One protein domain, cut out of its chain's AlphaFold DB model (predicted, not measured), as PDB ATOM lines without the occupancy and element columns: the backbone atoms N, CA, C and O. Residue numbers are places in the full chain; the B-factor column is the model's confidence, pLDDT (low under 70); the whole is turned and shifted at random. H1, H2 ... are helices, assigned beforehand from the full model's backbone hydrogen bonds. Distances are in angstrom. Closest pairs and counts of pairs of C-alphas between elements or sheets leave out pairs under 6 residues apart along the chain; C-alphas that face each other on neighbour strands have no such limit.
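What this domain is: This is residues 2 to 21 and 117 to 159 of the 508 residues of an uncharacterized protein of Mesocestoides corti (UniProt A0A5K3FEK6). Five short helices make a small cluster with H2 and H3 in the middle: H1 packs on H3 at one end, H5 packs on H2 at the opposite end, and H4 sits at a third side near H3. The helices that meet are turned steeply to one another, not laid side by side, and residues 2 to 6 form a tail that leads away from H1. The printed part has 63 residues with five named helices, in the order H1, H2, H3, H4, H5, and no named strand. The class is all helix, with 36 of the 63 printed residues in helices. The whole is compact, with a radius of gyration of the C-alphas of 11.9 A, and the C-alphas span 31 by 30 by 21 A along their three main axes.

How they stand to each other: The first helix along the printed part, H1, residues 8 to 15, touches H3, residues 126 to 133. Their closest C-alphas are those of Ala 12 and Phe 133, 5.4 A apart, and the two helices run the same way at a steep tilt of 47 degrees. H1 is close to but not clearly touching H2, residues 117 to 123; the closest C-alphas, those of Leu 8 and Ala 122, are 7.4 A apart, and the helices run opposite ways at a steep tilt of 67 degrees. H2 and H3 touch only at the corner by their link, about perpendicular at 81 degrees, with the C-alphas of Ala 123 and Ala 129 closest at 5.2 A. H2 also touches H5, residues 145 to 151, with 9 pairs of C-alphas within 8 A. The closest C-alphas of this pair are those of Ser 117 and Ala 151, 4.8 A apart, and the lines of H2 and H5 are about perpendicular at 89 degrees. H3 is close to but not clearly touching H4, residues 135 to 140; their closest C-alphas, those of Val 130 and Ala 138, are 5.6 A apart, and their lines are about perpendicular at 89 degrees. H3 and H5 are likewise close but not clearly touching, with the C-alphas of Leu 126 and Ala 148 closest at 6.3 A. H1 and H4 are only just apart, with their closest C-alphas 8.3 A from each other. H1 and H5, H2 and H4, and H4 and H5 are apart. In H1, H2, H3, H4 and H5 every pair of backbone O i and N i+4 is within hydrogen-bond range.

Where its parts are: H1 runs from Leu 8, with its C-alpha at (17.478, 3.383, -19.433), to Leu 15, a length of 10.5 A from first to last C-alpha. H2, from Ser 117 to Ala 123, measures 9.7 A. H3, from Leu 126 to Phe 133, measures 10.4 A, and its C-alpha 126 is at (22.410, 15.511, -15.442). H4, from Lys 135 to Arg 140, measures 8.8 A. H5, from Glu 145 to Ala 151, measures 9.5 A and ends with C-alpha 151 at (28.713, 10.846, -9.604).

The domain as a whole: The two C-alphas farthest apart are those of Asp 2 and Asn 146, at 35.7 A. Residues 22 to 116 are not printed, and C-alphas 21 and 117 are 23.7 A apart across this cut, which lies in the link from H1 to H2. The links from H2 to H3, H3 to H4 and H4 to H5 are tight. The mean pLDDT of the printed part of this predicted model is 76.2; residues 2 to 6, 16 to 21 and 158 to 159 are under 70.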
ATOM      1  N   ASP A   2      20.815 -15.179 -20.795       28.55
ATOM      2  CA  ASP A   2      20.175 -14.123 -21.566       28.55
ATOM      3  C   ASP A   2      19.718 -13.065 -20.575       28.55
ATOM      4  O   ASP A   2      18.676 -13.172 -19.935       28.55
ATOM      5  N   HIS A   3      20.592 -12.090 -20.349       39.66
ATOM      6  CA  HIS A   3      20.283 -10.942 -19.520       39.66
ATOM      7  C   HIS A   3      19.377 -10.021 -20.334       39.66
ATOM      8  O   HIS A   3      19.793  -9.492 -21.362       39.66
ATOM      9  N   VAL A   4      18.129  -9.859 -19.892       41.75
ATOM     10  CA  VAL A   4      17.211  -8.865 -20.453       41.75
ATOM     11  C   VAL A   4      17.780  -7.494 -20.110       41.75
ATOM     12  O   VAL A   4      17.684  -7.026 -18.975       41.75
ATOM     13  N   LEU A   5      18.456  -6.890 -21.082       47.94
ATOM     14  CA  LEU A   5      18.951  -5.530 -20.981       47.94
ATOM     15  C   LEU A   5      17.725  -4.613 -21.037       47.94
ATOM     16  O   LEU A   5      17.031  -4.607 -22.049       47.94
ATOM     17  N   LEU A   6      17.437  -3.871 -19.969       57.50
ATOM     18  CA  LEU A   6      16.472  -2.773 -20.017       57.50
ATOM     19  C   LEU A   6      17.256  -1.489 -20.318       57.50
ATOM     20  O   LEU A   6      17.977  -1.004 -19.443       57.50
ATOM     21  N   PRO A   7      17.154  -0.928 -21.535       76.00
ATOM     22  CA  PRO A   7      17.668   0.398 -21.830       76.00
ATOM     23  C   PRO A   7      17.086   1.402 -20.839       76.00
ATOM     24  O   PRO A   7      15.892   1.368 -20.538       76.00
ATOM     25  N   LEU A   8      17.901   2.355 -20.390       72.69
ATOM     26  CA  LEU A   8      17.478   3.383 -19.433       72.69
ATOM     27  C   LEU A   8      16.251   4.178 -19.925       72.69
ATOM     28  O   LEU A   8      15.404   4.577 -19.134       72.69
ATOM     29  N   ARG A   9      16.096   4.303 -21.251       71.31
ATOM     30  CA  ARG A   9      14.894   4.841 -21.908       71.31
ATOM     31  C   ARG A   9      13.634   4.021 -21.624       71.31
ATOM     32  O   ARG A   9      12.601   4.610 -21.338       71.31
ATOM     33  N   GLN A  10      13.716   2.693 -21.674       75.00
ATOM     34  CA  GLN A  10      12.577   1.816 -21.390       75.00
ATOM     35  C   GLN A  10      12.182   1.882 -19.910       75.00
ATOM     36  O   GLN A  10      10.999   1.955 -19.585       75.00
ATOM     37  N   LEU A  11      13.167   1.945 -19.011       75.38
ATOM     38  CA  LEU A  11      12.915   2.161 -17.586       75.38
ATOM     39  C   LEU A  11      12.251   3.525 -17.337       75.38
ATOM     40  O   LEU A  11      11.263   3.601 -16.613       75.38
ATOM     41  N   ALA A  12      12.715   4.584 -17.999       73.44
ATOM     42  CA  ALA A  12      12.086   5.897 -17.909       73.44
ATOM     43  C   ALA A  12      10.642   5.900 -18.442       73.44
ATOM     44  O   ALA A  12       9.764   6.495 -17.820       73.44
ATOM     45  N   THR A  13      10.358   5.198 -19.544       74.75
ATOM     46  CA  THR A  13       8.984   5.065 -20.056       74.75
ATOM     47  C   THR A  13       8.081   4.259 -19.127       74.75
ATOM     48  O   THR A  13       6.914   4.607 -18.984       74.75
ATOM     49  N   LEU A  14       8.608   3.226 -18.460       75.00
ATOM     50  CA  LEU A  14       7.856   2.445 -17.473       75.00
ATOM     51  C   LEU A  14       7.533   3.274 -16.228       75.00
ATOM     52  O   LEU A  14       6.412   3.234 -15.745       75.00
ATOM     53  N   LEU A  15       8.481   4.073 -15.737       72.38
ATOM     54  CA  LEU A  15       8.257   4.939 -14.575       72.38
ATOM     55  C   LEU A  15       7.340   6.131 -14.875       72.38
ATOM     56  O   LEU A  15       6.740   6.690 -13.962       72.38
ATOM     57  N   ARG A  16       7.229   6.520 -16.150       66.06
ATOM     58  CA  ARG A  16       6.275   7.529 -16.627       66.06
ATOM     59  C   ARG A  16       4.889   6.954 -16.935       66.06
ATOM     60  O   ARG A  16       3.972   7.740 -17.169       66.06
ATOM     61  N   SER A  17       4.718   5.630 -16.983       59.41
ATOM     62  CA  SER A  17       3.424   5.028 -17.308       59.41
ATOM     63  C   SER A  17       2.410   5.265 -16.181       59.41
ATOM     64  O   SER A  17       2.758   5.380 -15.003       59.41
ATOM     65  N   SER A  18       1.127   5.330 -16.543       47.53
ATOM     66  CA  SER A  18       0.016   5.587 -15.615       47.53
ATOM     67  C   SER A  18      -0.131   4.537 -14.508       47.53
ATOM     68  O   SER A  18      -0.870   4.761 -13.560       47.53
ATOM     69  N   GLU A  19       0.562   3.401 -14.608       50.88
ATOM     70  CA  GLU A  19       0.595   2.366 -13.569       50.88
ATOM     71  C   GLU A  19       1.463   2.770 -12.362       50.88
ATOM     72  O   GLU A  19       1.227   2.294 -11.253       50.88
ATOM     73  N   PHE A  20       2.419   3.692 -12.550       50.12
ATOM     74  CA  PHE A  20       3.218   4.313 -11.481       50.12
ATOM     75  C   PHE A  20       2.729   5.715 -11.088       50.12
ATOM     76  O   PHE A  20       3.128   6.237 -10.041       50.12
ATOM     77  N   ALA A  21       1.827   6.311 -11.872       40.75
ATOM     78  CA  ALA A  21       1.020   7.443 -11.435       40.75
ATOM     79  C   ALA A  21      -0.006   6.932 -10.411       40.75
ATOM     80  O   ALA A  21      -1.116   6.557 -10.766       40.75
ATOM     81  N   SER A 117      23.200   8.533  -8.215       86.50
ATOM     82  CA  SER A 117      24.517   8.532  -8.857       86.50
ATOM     83  C   SER A 117      24.656   7.465  -9.947       86.50
ATOM     84  O   SER A 117      25.249   7.735 -10.986       86.50
ATOM     85  N   LEU A 118      24.067   6.277  -9.766       85.19
ATOM     86  CA  LEU A 118      24.078   5.214 -10.777       85.19
ATOM     87  C   LEU A 118      23.222   5.586 -11.990       85.19
ATOM     88  O   LEU A 118      23.633   5.351 -13.125       85.19
ATOM     89  N   LEU A 119      22.056   6.195 -11.754       87.81
ATOM     90  CA  LEU A 119      21.181   6.688 -12.819       87.81
ATOM     91  C   LEU A 119      21.865   7.790 -13.637       87.81
ATOM     92  O   LEU A 119      21.766   7.790 -14.862       87.81
ATOM     93  N   LEU A 120      22.600   8.687 -12.976       87.88
ATOM     94  CA  LEU A 120      23.353   9.760 -13.630       87.88
ATOM     95  C   LEU A 120      24.534   9.239 -14.438       87.88
ATOM     96  O   LEU A 120      24.722   9.675 -15.569       87.88
ATOM     97  N   ILE A 121      25.295   8.281 -13.903       86.12
ATOM     98  CA  ILE A 121      26.391   7.638 -14.642       86.12
ATOM     99  C   ILE A 121      25.846   6.953 -15.896       86.12
ATOM    100  O   ILE A 121      26.413   7.106 -16.975       86.12
ATOM    101  N   ALA A 122      24.722   6.245 -15.777       84.62
ATOM    102  CA  ALA A 122      24.094   5.575 -16.909       84.62
ATOM    103  C   ALA A 122      23.501   6.559 -17.938       84.62
ATOM    104  O   ALA A 122      23.459   6.248 -19.126       84.62
ATOM    105  N   ALA A 123      23.061   7.744 -17.507       84.31
ATOM    106  CA  ALA A 123      22.601   8.810 -18.396       84.31
ATOM    107  C   ALA A 123      23.748   9.639 -19.008       84.31
ATOM    108  O   ALA A 123      23.548  10.305 -20.023       84.31
ATOM    109  N   GLY A 124      24.934   9.637 -18.395       83.00
ATOM    110  CA  GLY A 124      26.137  10.345 -18.848       83.00
ATOM    111  C   GLY A 124      26.142  11.863 -18.618       83.00
ATOM    112  O   GLY A 124      27.202  12.479 -18.687       83.00
ATOM    113  N   SER A 125      24.995  12.479 -18.326       86.75
ATOM    114  CA  SER A 125      24.885  13.877 -17.878       86.75
ATOM    115  C   SER A 125      23.615  14.095 -17.054       86.75
ATOM    116  O   SER A 125      22.635  13.360 -17.221       86.75
ATOM    117  N   LEU A 126      23.608  15.116 -16.192       87.81
ATOM    118  CA  LEU A 126      22.410  15.511 -15.442       87.81
ATOM    119  C   LEU A 126      21.294  15.959 -16.391       87.81
ATOM    120  O   LEU A 126      20.171  15.486 -16.267       87.81
ATOM    121  N   GLU A 127      21.609  16.790 -17.382       86.94
ATOM    122  CA  GLU A 127      20.654  17.231 -18.402       86.94
ATOM    123  C   GLU A 127      20.037  16.053 -19.173       86.94
ATOM    124  O   GLU A 127      18.816  15.979 -19.315       86.94
ATOM    125  N   ALA A 128      20.842  15.068 -19.595       84.56
ATOM    126  CA  ALA A 128      20.299  13.873 -20.238       84.56
ATOM    127  C   ALA A 128      19.397  13.068 -19.300       84.56
ATOM    128  O   ALA A 128      18.361  12.573 -19.740       84.56
ATOM    129  N   ALA A 129      19.756  12.946 -18.021       86.25
ATOM    130  CA  ALA A 129      18.930  12.252 -17.042       86.25
ATOM    131  C   ALA A 129      17.598  12.983 -16.809       86.25
ATOM    132  O   ALA A 129      16.541  12.354 -16.824       86.25
ATOM    133  N   VAL A 130      17.625  14.309 -16.656       87.25
ATOM    134  CA  VAL A 130      16.426  15.137 -16.474       87.25
ATOM    135  C   VAL A 130      15.522  15.072 -17.702       87.25
ATOM    136  O   VAL A 130      14.308  14.986 -17.546       87.25
ATOM    137  N   GLU A 131      16.066  15.024 -18.915       87.00
ATOM    138  CA  GLU A 131      15.259  14.837 -20.126       87.00
ATOM    139  C   GLU A 131      14.619  13.438 -20.185       87.00
ATOM    140  O   GLU A 131      13.437  13.291 -20.516       87.00
ATOM    141  N   LEU A 132      15.376  12.402 -19.808       84.81
ATOM    142  CA  LEU A 132      14.915  11.014 -19.823       84.81
ATOM    143  C   LEU A 132      13.823  10.757 -18.784       84.81
ATOM    144  O   LEU A 132      12.793  10.183 -19.125       84.81
ATOM    145  N   PHE A 133      14.011  11.202 -17.543       84.31
ATOM    146  CA  PHE A 133      13.056  10.986 -16.453       84.31
ATOM    147  C   PHE A 133      11.979  12.072 -16.393       84.31
ATOM    148  O   PHE A 133      10.819  11.785 -16.112       84.31
ATOM    149  N   GLY A 134      12.285  13.292 -16.825       85.50
ATOM    150  CA  GLY A 134      11.412  14.466 -16.742       85.50
ATOM    151  C   GLY A 134      11.616  15.196 -15.417       85.50
ATOM    152  O   GLY A 134      11.970  14.567 -14.421       85.50
ATOM    153  N   LYS A 135      11.369  16.513 -15.391       82.06
ATOM    154  CA  LYS A 135      11.645  17.388 -14.233       82.06
ATOM    155  C   LYS A 135      11.083  16.830 -12.911       82.06
ATOM    156  O   LYS A 135      11.820  16.701 -11.936       82.06
ATOM    157  N   LYS A 136       9.814  16.399 -12.900       81.69
ATOM    158  CA  LYS A 136       9.139  15.868 -11.697       81.69
ATOM    159  C   LYS A 136       9.765  14.586 -11.155       81.69
ATOM    160  O   LYS A 136      10.078  14.495  -9.970       81.69
ATOM    161  N   LEU A 137       9.959  13.584 -12.016       80.62
ATOM    162  CA  LEU A 137      10.548  12.309 -11.601       80.62
ATOM    163  C   LEU A 137      12.022  12.479 -11.242       80.62
ATOM    164  O   LEU A 137      12.465  11.892 -10.266       80.62
ATOM    165  N   ALA A 138      12.762  13.324 -11.960       85.06
ATOM    166  CA  ALA A 138      14.148  13.634 -11.632       85.06
ATOM    167  C   ALA A 138      14.283  14.233 -10.223       85.06
ATOM    168  O   ALA A 138      15.124  13.772  -9.452       85.06
ATOM    169  N   LYS A 139      13.402  15.172  -9.848       85.44
ATOM    170  CA  LYS A 139      13.351  15.744  -8.492       85.44
ATOM    171  C   LYS A 139      13.068  14.670  -7.437       85.44
ATOM    172  O   LYS A 139      13.805  14.567  -6.460       85.44
ATOM    173  N   ARG A 140      12.057  13.819  -7.660       84.00
ATOM    174  CA  ARG A 140      11.687  12.733  -6.729       84.00
ATOM    175  C   ARG A 140      12.765  11.659  -6.597       84.00
ATOM    176  O   ARG A 140      12.940  11.105  -5.519       84.00
ATOM    177  N   LEU A 141      13.504  11.390  -7.670       85.00
ATOM    178  CA  LEU A 141      14.647  10.475  -7.695       85.00
ATOM    179  C   LEU A 141      15.931  11.101  -7.134       85.00
ATOM    180  O   LEU A 141      16.965  10.442  -7.123       85.00
ATOM    181  N   GLY A 142      15.904  12.363  -6.697       86.81
ATOM    182  CA  GLY A 142      17.080  13.048  -6.164       86.81
ATOM    183  C   GLY A 142      18.166  13.325  -7.208       86.81
ATOM    184  O   GLY A 142      19.331  13.452  -6.838       86.81
ATOM    185  N   LEU A 143      17.808  13.414  -8.494       87.88
ATOM    186  CA  LEU A 143      18.718  13.793  -9.577       87.88
ATOM    187  C   LEU A 143      18.920  15.312  -9.549       87.88
ATOM    188  O   LEU A 143      18.145  16.079 -10.118       87.88
ATOM    189  N   ASN A 144      19.959  15.744  -8.848       89.19
ATOM    190  CA  ASN A 144      20.347  17.144  -8.693       89.19
ATOM    191  C   ASN A 144      21.853  17.343  -8.924       89.19
ATOM    192  O   ASN A 144      22.617  16.386  -9.070       89.19
ATOM    193  N   GLU A 145      22.298  18.595  -8.912       88.19
ATOM    194  CA  GLU A 145      23.708  18.950  -9.107       88.19
ATOM    195  C   GLU A 145      24.630  18.293  -8.070       88.19
ATOM    196  O   GLU A 145      25.708  17.822  -8.420       88.19
ATOM    197  N   ASN A 146      24.180  18.159  -6.818       87.25
ATOM    198  CA  ASN A 146      24.946  17.489  -5.762       87.25
ATOM    199  C   ASN A 146      25.167  16.005  -6.085       87.25
ATOM    200  O   ASN A 146      26.272  15.486  -5.947       87.25
ATOM    201  N   SER A 147      24.129  15.314  -6.553       86.50
ATOM    202  CA  SER A 147      24.208  13.912  -6.962       86.50
ATOM    203  C   SER A 147      25.043  13.724  -8.232       86.50
ATOM    204  O   SER A 147      25.743  12.719  -8.349       86.50
ATOM    205  N   ALA A 148      25.048  14.708  -9.138       86.88
ATOM    206  CA  ALA A 148      25.913  14.730 -10.317       86.88
ATOM    207  C   ALA A 148      27.381  14.964  -9.942       86.88
ATOM    208  O   ALA A 148      28.258  14.284 -10.471       86.88
ATOM    209  N   ALA A 149      27.646  15.839  -8.968       85.50
ATOM    210  CA  ALA A 149      28.975  16.051  -8.410       85.50
ATOM    211  C   ALA A 149      29.504  14.784  -7.721       85.50
ATOM    212  O   ALA A 149      30.639  14.382  -7.966       85.50
ATOM    213  N   VAL A 150      28.669  14.099  -6.931       87.50
ATOM    214  CA  VAL A 150      29.010  12.802  -6.313       87.50
ATOM    215  C   VAL A 150      29.267  11.725  -7.371       87.50
ATOM    216  O   VAL A 150      30.132  10.872  -7.186       87.50
ATOM    217  N   ALA A 151      28.533  11.759  -8.482       85.50
ATOM    218  CA  ALA A 151      28.713  10.846  -9.604       85.50
ATOM    219  C   ALA A 151      29.903  11.208 -10.515       85.50
ATOM    220  O   ALA A 151      30.253  10.405 -11.377       85.50
ATOM    221  N   CYS A 152      30.518  12.385 -10.342       83.75
ATOM    222  CA  CYS A 152      31.513  12.960 -11.254       83.75
ATOM    223  C   CYS A 152      31.014  13.049 -12.712       83.75
ATOM    224  O   CYS A 152      31.761  12.781 -13.653       83.75
ATOM    225  N   VAL A 153      29.740  13.404 -12.897       86.12
ATOM    226  CA  VAL A 153      29.055  13.461 -14.196       86.12
ATOM    227  C   VAL A 153      28.780  14.916 -14.591       86.12
ATOM    228  O   VAL A 153      28.433  15.743 -13.748       86.12
ATOM    229  N   SER A 154      28.918  15.237 -15.880       84.81
ATOM    230  CA  SER A 154      28.668  16.581 -16.412       84.81
ATOM    231  C   SER A 154      27.236  17.055 -16.144       84.81
ATOM    232  O   SER A 154      26.275  16.305 -16.318       84.81
ATOM    233  N   LEU A 155      27.079  18.328 -15.771       85.94
ATOM    234  CA  LEU A 155      25.754  18.928 -15.573       85.94
ATOM    235  C   LEU A 155      24.999  19.076 -16.898       85.94
ATOM    236  O   LEU A 155      23.804  18.801 -16.976       85.94
ATOM    237  N   ARG A 156      25.722  19.465 -17.950       82.12
ATOM    238  CA  ARG A 156      25.197  19.602 -19.307       82.12
ATOM    239  C   ARG A 156      25.515  18.378 -20.141       82.12
ATOM    240  O   ARG A 156      26.520  17.698 -19.902       82.12
ATOM    241  N   ARG A 157      24.696  18.132 -21.158       71.25
ATOM    242  CA  ARG A 157      25.059  17.231 -22.246       71.25
ATOM    243  C   ARG A 157      26.370  17.721 -22.837       71.25
ATOM    244  O   ARG A 157      26.533  18.903 -23.139       71.25
ATOM    245  N   SER A 158      27.321  16.809 -22.998       59.34
ATOM    246  CA  SER A 158      28.461  17.071 -23.859       59.34
ATOM    247  C   SER A 158      27.906  17.286 -25.265       59.34
ATOM    248  O   SER A 158      27.568  16.315 -25.944       59.34
ATOM    249  N   ASN A 159      27.770  18.544 -25.692       50.44
ATOM    250  CA  ASN A 159      27.651  18.828 -27.113       50.44
ATOM    251  C   ASN A 159      28.845  18.142 -27.780       50.44
ATOM    252  O   ASN A 159      29.968  18.318 -27.291       50.44
TER     253      ASN A 159